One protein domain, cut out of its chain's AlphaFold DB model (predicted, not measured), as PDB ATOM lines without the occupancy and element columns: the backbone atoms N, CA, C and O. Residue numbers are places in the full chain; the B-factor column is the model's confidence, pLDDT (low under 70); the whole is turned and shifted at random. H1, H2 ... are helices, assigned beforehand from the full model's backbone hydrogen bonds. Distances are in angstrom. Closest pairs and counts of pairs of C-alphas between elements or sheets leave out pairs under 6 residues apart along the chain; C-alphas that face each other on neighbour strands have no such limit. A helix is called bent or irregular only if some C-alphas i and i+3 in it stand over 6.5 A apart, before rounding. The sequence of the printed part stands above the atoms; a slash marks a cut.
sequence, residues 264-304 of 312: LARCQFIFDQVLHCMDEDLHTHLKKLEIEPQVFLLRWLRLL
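Overview. This is residues 264 to 304 of the 312 residues of the protein "Hypothetical protein" of Polarella glacialis (UniProt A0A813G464). Three helices make an open frame: H1 is the long side, and the two shorter helices H2 and H3 stand at its two ends, apart from each other. The chain turns sharply from H1 into H2, and the five-residue link 289 to 293 then crosses over to H3 and makes the remaining side of the frame. The printed part has 41 residues with three named helices, in the order H1, H2, H3, and no named strand; its class is all helix. It is compact, with a radius of gyration of the C-alphas of 9.9 A, and the C-alphas span 27 by 19 by 15 A.

Arrangement. The printed part begins with H1, residues 264 to 278, the longest helix by residues. H1 touches H2, residues 280 to 288, with its residues 271 to 276 alone; the closest C-alphas of the two are those of His 276 and His 283, 5.3 A apart. H1 and H2 stand at a steep tilt of 45 degrees and run opposite ways, with their centres 11.8 A apart. H1 also touches H3, residues 294 to 302, with its residues 264 to 268 alone; here the closest C-alphas are those of Cys 267 and Leu 297, 5.8 A apart. The lines of H1 and H3 are about perpendicular, at 76 degrees, and their centres are 12.0 A apart. H2 and H3 are apart, though they follow each other in the chain. In H2 every O i to N i+4 pair is within hydrogen-bond range, against 9 of 11 in H1 and 3 of 5 in H3.

Along the chain. H1 begins at C-alpha 264, at (15.558, -29.984, -9.567), and measures 20.0 A to C-alpha 278. It is neither bent nor irregular, but only just: C-alphas 272 and 275 are 6.3 A apart. H2 begins at C-alpha 280, at (10.690, -23.108, -28.425), and measures 12.0 A to C-alpha 288. H3 measures 10.7 A from C-alpha 294 to C-alpha 302, which lies at (20.341, -21.636, -5.404). H3 too is neither bent nor irregular, but only just: C-alphas 295 and 298 are 6.5 A apart.

Size, cuts and confidence. The two C-alphas farthest apart, those of Lys 288 and Leu 303, are 27.4 A apart, while those of Leu 264 and Leu 304, the first and last printed, are 14.9 A apart. The printed part has no cut. The link from H1 to H2 is the single residue Asp 279 and is tight; the link from H2 to H3, residues 289 to 293, is tight too. The mean pLDDT of the printed part is 93.7, and no printed residue is under 70.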
ATOM      1  N   LEU A 264      15.613 -29.259  -8.295       90.56
ATOM      2  CA  LEU A 264      15.558 -29.984  -9.567       90.56
ATOM      3  C   LEU A 264      14.169 -29.887 -10.190       90.56
ATOM      4  O   LEU A 264      14.060 -29.644 -11.387       90.56
ATOM      5  N   ALA A 265      13.118 -29.998  -9.371       89.81
ATOM      6  CA  ALA A 265      11.749 -29.776  -9.828       89.81
ATOM      7  C   ALA A 265      11.578 -28.357 -10.398       89.81
ATOM      8  O   ALA A 265      10.958 -28.172 -11.443       89.81
ATOM      9  N   ARG A 266      12.189 -27.353  -9.755       90.62
ATOM     10  CA  ARG A 266      12.166 -25.968 -10.238       90.62
ATOM     11  C   ARG A 266      12.977 -25.777 -11.522       90.62
ATOM     12  O   ARG A 266      12.504 -25.086 -12.418       90.62
ATOM     13  N   CYS A 267      14.144 -26.416 -11.645       93.50
ATOM     14  CA  CYS A 267      14.935 -26.422 -12.880       93.50
ATOM     15  C   CYS A 267      14.138 -27.016 -14.051       93.50
ATOM     16  O   CYS A 267      14.086 -26.416 -15.119       93.50
ATOM     17  N   GLN A 268      13.489 -28.164 -13.836       93.69
ATOM     18  CA  GLN A 268      12.657 -28.821 -14.849       93.69
ATOM     19  C   GLN A 268      11.465 -27.955 -15.246       93.69
ATOM     20  O   GLN A 268      11.210 -27.777 -16.430       93.69
ATOM     21  N   PHE A 269      10.774 -27.353 -14.275       94.25
ATOM     22  CA  PHE A 269       9.668 -26.443 -14.560       94.25
ATOM     23  C   PHE A 269      10.108 -25.251 -15.422       94.25
ATOM     24  O   PHE A 269       9.467 -24.939 -16.421       94.25
ATOM     25  N   ILE A 270      11.221 -24.599 -15.072       94.75
ATOM     26  CA  ILE A 270      11.731 -23.464 -15.850       94.75
ATOM     27  C   ILE A 270      12.113 -23.907 -17.264       94.75
ATOM     28  O   ILE A 270      11.800 -23.210 -18.220       94.75
ATOM     29  N   PHE A 271      12.751 -25.064 -17.412       94.81
ATOM     30  CA  PHE A 271      13.195 -25.541 -18.715       94.81
ATOM     31  C   PHE A 271      12.037 -26.018 -19.604       94.81
ATOM     32  O   PHE A 271      11.882 -25.541 -20.719       94.81
ATOM     33  N   ASP A 272      11.192 -26.924 -19.117       94.12
ATOM     34  CA  ASP A 272      10.160 -27.559 -19.943       94.12
ATOM     35  C   ASP A 272       8.872 -26.745 -20.067       94.12
ATOM     36  O   ASP A 272       8.096 -26.991 -20.985       94.12
ATOM     37  N   GLN A 273       8.616 -25.802 -19.154       94.19
ATOM     38  CA  GLN A 273       7.415 -24.964 -19.205       94.19
ATOM     39  C   GLN A 273       7.756 -23.537 -19.621       94.19
ATOM     40  O   GLN A 273       7.252 -23.053 -20.630       94.19
ATOM     41  N   VAL A 274       8.620 -22.856 -18.861       96.00
ATOM     42  CA  VAL A 274       8.870 -21.420 -19.070       96.00
ATOM     43  C   VAL A 274       9.678 -21.181 -20.343       96.00
ATOM     44  O   VAL A 274       9.233 -20.426 -21.201       96.00
ATOM     45  N   LEU A 275      10.827 -21.846 -20.498       93.94
ATOM     46  CA  LEU A 275      11.680 -21.672 -21.673       93.94
ATOM     47  C   LEU A 275      10.963 -22.135 -22.940       93.94
ATOM     48  O   LEU A 275      10.949 -21.390 -23.906       93.94
ATOM     49  N   HIS A 276      10.302 -23.294 -22.922       92.75
ATOM     50  CA  HIS A 276       9.539 -23.766 -24.081       92.75
ATOM     51  C   HIS A 276       8.428 -22.789 -24.504       92.75
ATOM     52  O   HIS A 276       8.250 -22.537 -25.690       92.75
ATOM     53  N   CYS A 277       7.708 -22.193 -23.546       96.19
ATOM     54  CA  CYS A 277       6.662 -21.212 -23.842       96.19
ATOM     55  C   CYS A 277       7.215 -19.880 -24.381       96.19
ATOM     56  O   CYS A 277       6.501 -19.172 -25.091       96.19
ATOM     57  N   MET A 278       8.439 -19.500 -24.004       96.25
ATOM     58  CA  MET A 278       9.045 -18.219 -24.387       96.25
ATOM     59  C   MET A 278       9.911 -18.314 -25.650       96.25
ATOM     60  O   MET A 278       9.924 -17.373 -26.438       96.25
ATOM     61  N   ASP A 279      10.632 -19.421 -25.826       96.88
ATOM     62  CA  ASP A 279      11.569 -19.682 -26.921       96.88
ATOM     63  C   ASP A 279      11.668 -21.202 -27.186       96.88
ATOM     64  O   ASP A 279      12.502 -21.928 -26.627       96.88
ATOM     65  N   GLU A 280      10.764 -21.695 -28.036       96.19
ATOM     66  CA  GLU A 280      10.690 -23.108 -28.425       96.19
ATOM     67  C   GLU A 280      11.944 -23.572 -29.183       96.19
ATOM     68  O   GLU A 280      12.390 -24.712 -29.000       96.19
ATOM     69  N   ASP A 281      12.534 -22.697 -30.002       97.38
ATOM     70  CA  ASP A 281      13.714 -23.012 -30.807       97.38
ATOM     71  C   ASP A 281      14.921 -23.281 -29.901       97.38
ATOM     72  O   ASP A 281      15.606 -24.302 -30.050       97.38
ATOM     73  N   LEU A 282      15.150 -22.414 -28.908       96.44
ATOM     74  CA  LEU A 282      16.211 -22.597 -27.922       96.44
ATOM     75  C   LEU A 282      15.970 -23.835 -27.050       96.44
ATOM     76  O   LEU A 282      16.895 -24.627 -26.851       96.44
ATOM     77  N   HIS A 283      14.740 -24.045 -26.563       96.19
ATOM     78  CA  HIS A 283      14.386 -25.245 -25.789       96.19
ATOM     79  C   HIS A 283      14.683 -26.527 -26.571       96.19
ATOM     80  O   HIS A 283      15.381 -27.417 -26.076       96.19
ATOM     81  N   THR A 284      14.219 -26.597 -27.818       96.25
ATOM     82  CA  THR A 284      14.411 -27.760 -28.692       96.25
ATOM     83  C   THR A 284      15.888 -27.985 -28.997       96.25
ATOM     84  O   THR A 284      16.353 -29.128 -28.996       96.25
ATOM     85  N   HIS A 285      16.654 -26.912 -29.214       97.44
ATOM     86  CA  HIS A 285      18.092 -26.996 -29.444       97.44
ATOM     87  C   HIS A 285      18.838 -27.564 -28.229       97.44
ATOM     88  O   HIS A 285      19.592 -28.529 -28.373       97.44
ATOM     89  N   LEU A 286      18.587 -27.029 -27.030       96.12
ATOM     90  CA  LEU A 286      19.204 -27.514 -25.790       96.12
ATOM     91  C   LEU A 286      18.811 -28.966 -25.491       96.12
ATOM     92  O   LEU A 286      19.660 -29.766 -25.098       96.12
ATOM     93  N   LYS A 287      17.550 -29.334 -25.752       94.75
ATOM     94  CA  LYS A 287      17.054 -30.707 -25.599       94.75
ATOM     95  C   LYS A 287      17.717 -31.674 -26.580       94.75
ATOM     96  O   LYS A 287      18.078 -32.779 -26.188       94.75
ATOM     97  N   LYS A 288      17.929 -31.260 -27.834       96.88
ATOM     98  CA  LYS A 288      18.648 -32.050 -28.849       96.88
ATOM     99  C   LYS A 288      20.114 -32.277 -28.480       96.88
ATOM    100  O   LYS A 288      20.670 -33.311 -28.837       96.88
ATOM    101  N   LEU A 289      20.732 -31.319 -27.793       96.75
ATOM    102  CA  LEU A 289      22.091 -31.441 -27.264       96.75
ATOM    103  C   LEU A 289      22.169 -32.255 -25.962       96.75
ATOM    104  O   LEU A 289      23.260 -32.392 -25.418       96.75
ATOM    105  N   GLU A 290      21.042 -32.774 -25.460       95.19
ATOM    106  CA  GLU A 290      20.954 -33.510 -24.191       95.19
ATOM    107  C   GLU A 290      21.511 -32.711 -22.996       95.19
ATOM    108  O   GLU A 290      22.034 -33.270 -22.031       95.19
ATOM    109  N   ILE A 291      21.394 -31.378 -23.045       93.81
ATOM    110  CA  ILE A 291      21.846 -30.508 -21.959       93.81
ATOM    111  C   ILE A 291      20.807 -30.546 -20.843       93.81
ATOM    112  O   ILE A 291      19.696 -30.032 -20.981       93.81
ATOM    113  N   GLU A 292      21.182 -31.130 -19.708       91.62
ATOM    114  CA  GLU A 292      20.313 -31.157 -18.540       91.62
ATOM    115  C   GLU A 292      20.186 -29.757 -17.900       91.62
ATOM    116  O   GLU A 292      21.198 -29.089 -17.658       91.62
ATOM    117  N   PRO A 293      18.971 -29.305 -17.534       92.38
ATOM    118  CA  PRO A 293      18.752 -27.943 -17.045       92.38
ATOM    119  C   PRO A 293      19.497 -27.629 -15.745       92.38
ATOM    120  O   PRO A 293      19.917 -26.494 -15.516       92.38
ATOM    121  N   GLN A 294      19.717 -28.631 -14.888       91.62
ATOM    122  CA  GLN A 294      20.485 -28.475 -13.653       91.62
ATOM    123  C   GLN A 294      21.941 -28.045 -13.874       91.62
ATOM    124  O   GLN A 294      22.530 -27.501 -12.944       91.62
ATOM    125  N   VAL A 295      22.514 -28.245 -15.066       91.00
ATOM    126  CA  VAL A 295      23.909 -27.872 -15.356       91.00
ATOM    127  C   VAL A 295      24.126 -26.364 -15.199       91.00
ATOM    128  O   VAL A 295      25.174 -25.951 -14.710       91.00
ATOM    129  N   PHE A 296      23.127 -25.549 -15.543       89.38
ATOM    130  CA  PHE A 296      23.201 -24.089 -15.432       89.38
ATOM    131  C   PHE A 296      22.214 -23.525 -14.397       89.38
ATOM    132  O   PHE A 296      22.597 -22.695 -13.574       89.38
ATOM    133  N   LEU A 297      20.972 -24.028 -14.337       93.25
ATOM    134  CA  LEU A 297      19.947 -23.468 -13.446       93.25
ATOM    135  C   LEU A 297      20.197 -23.747 -11.963       93.25
ATOM    136  O   LEU A 297      19.775 -22.957 -11.121       93.25
ATOM    137  N   LEU A 298      20.869 -24.848 -11.611       90.00
ATOM    138  CA  LEU A 298      21.032 -25.222 -10.204       90.00
ATOM    139  C   LEU A 298      21.811 -24.150  -9.440       90.00
ATOM    140  O   LEU A 298      21.393 -23.739  -8.358       90.00
ATOM    141  N   ARG A 299      22.914 -23.660 -10.017       89.50
ATOM    142  CA  ARG A 299      23.710 -22.587  -9.412       89.50
ATOM    143  C   ARG A 299      22.929 -21.275  -9.382       89.50
ATOM    144  O   ARG A 299      22.864 -20.643  -8.333       89.50
ATOM    145  N   TRP A 300      22.306 -20.907 -10.501       93.00
ATOM    146  CA  TRP A 300      21.578 -19.644 -10.650       93.00
ATOM    147  C   TRP A 300      20.445 -19.501  -9.638       93.00
ATOM    148  O   TRP A 300      20.352 -18.489  -8.952       93.00
ATOM    149  N   LEU A 301      19.622 -20.541  -9.487       91.38
ATOM    150  CA  LEU A 301      18.480 -20.521  -8.575       91.38
ATOM    151  C   LEU A 301      18.909 -20.589  -7.111       91.38
ATOM    152  O   LEU A 301      18.353 -19.884  -6.274       91.38
ATOM    153  N   ARG A 302      19.889 -21.442  -6.788       89.06
ATOM    154  CA  ARG A 302      20.341 -21.636  -5.404       89.06
ATOM    155  C   ARG A 302      21.047 -20.410  -4.846       89.06
ATOM    156  O   ARG A 302      20.915 -20.127  -3.661       89.06
ATOM    157  N   LEU A 303      21.810 -19.731  -5.693       91.38
ATOM    158  CA  LEU A 303      22.610 -18.572  -5.319       91.38
ATOM    159  C   LEU A 303      21.967 -17.259  -5.753       91.38
ATOM    160  O   LEU A 303      22.646 -16.250  -5.708       91.38
ATOM    161  N   LEU A 304      20.711 -17.259  -6.212       91.69
ATOM    162  CA  LEU A 304      20.017 -16.053  -6.685       91.69
ATOM    163  C   LEU A 304      20.875 -15.197  -7.636       91.69
ATOM    164  O   LEU A 304      20.906 -13.977  -7.532       91.69
TER     165      LEU A 304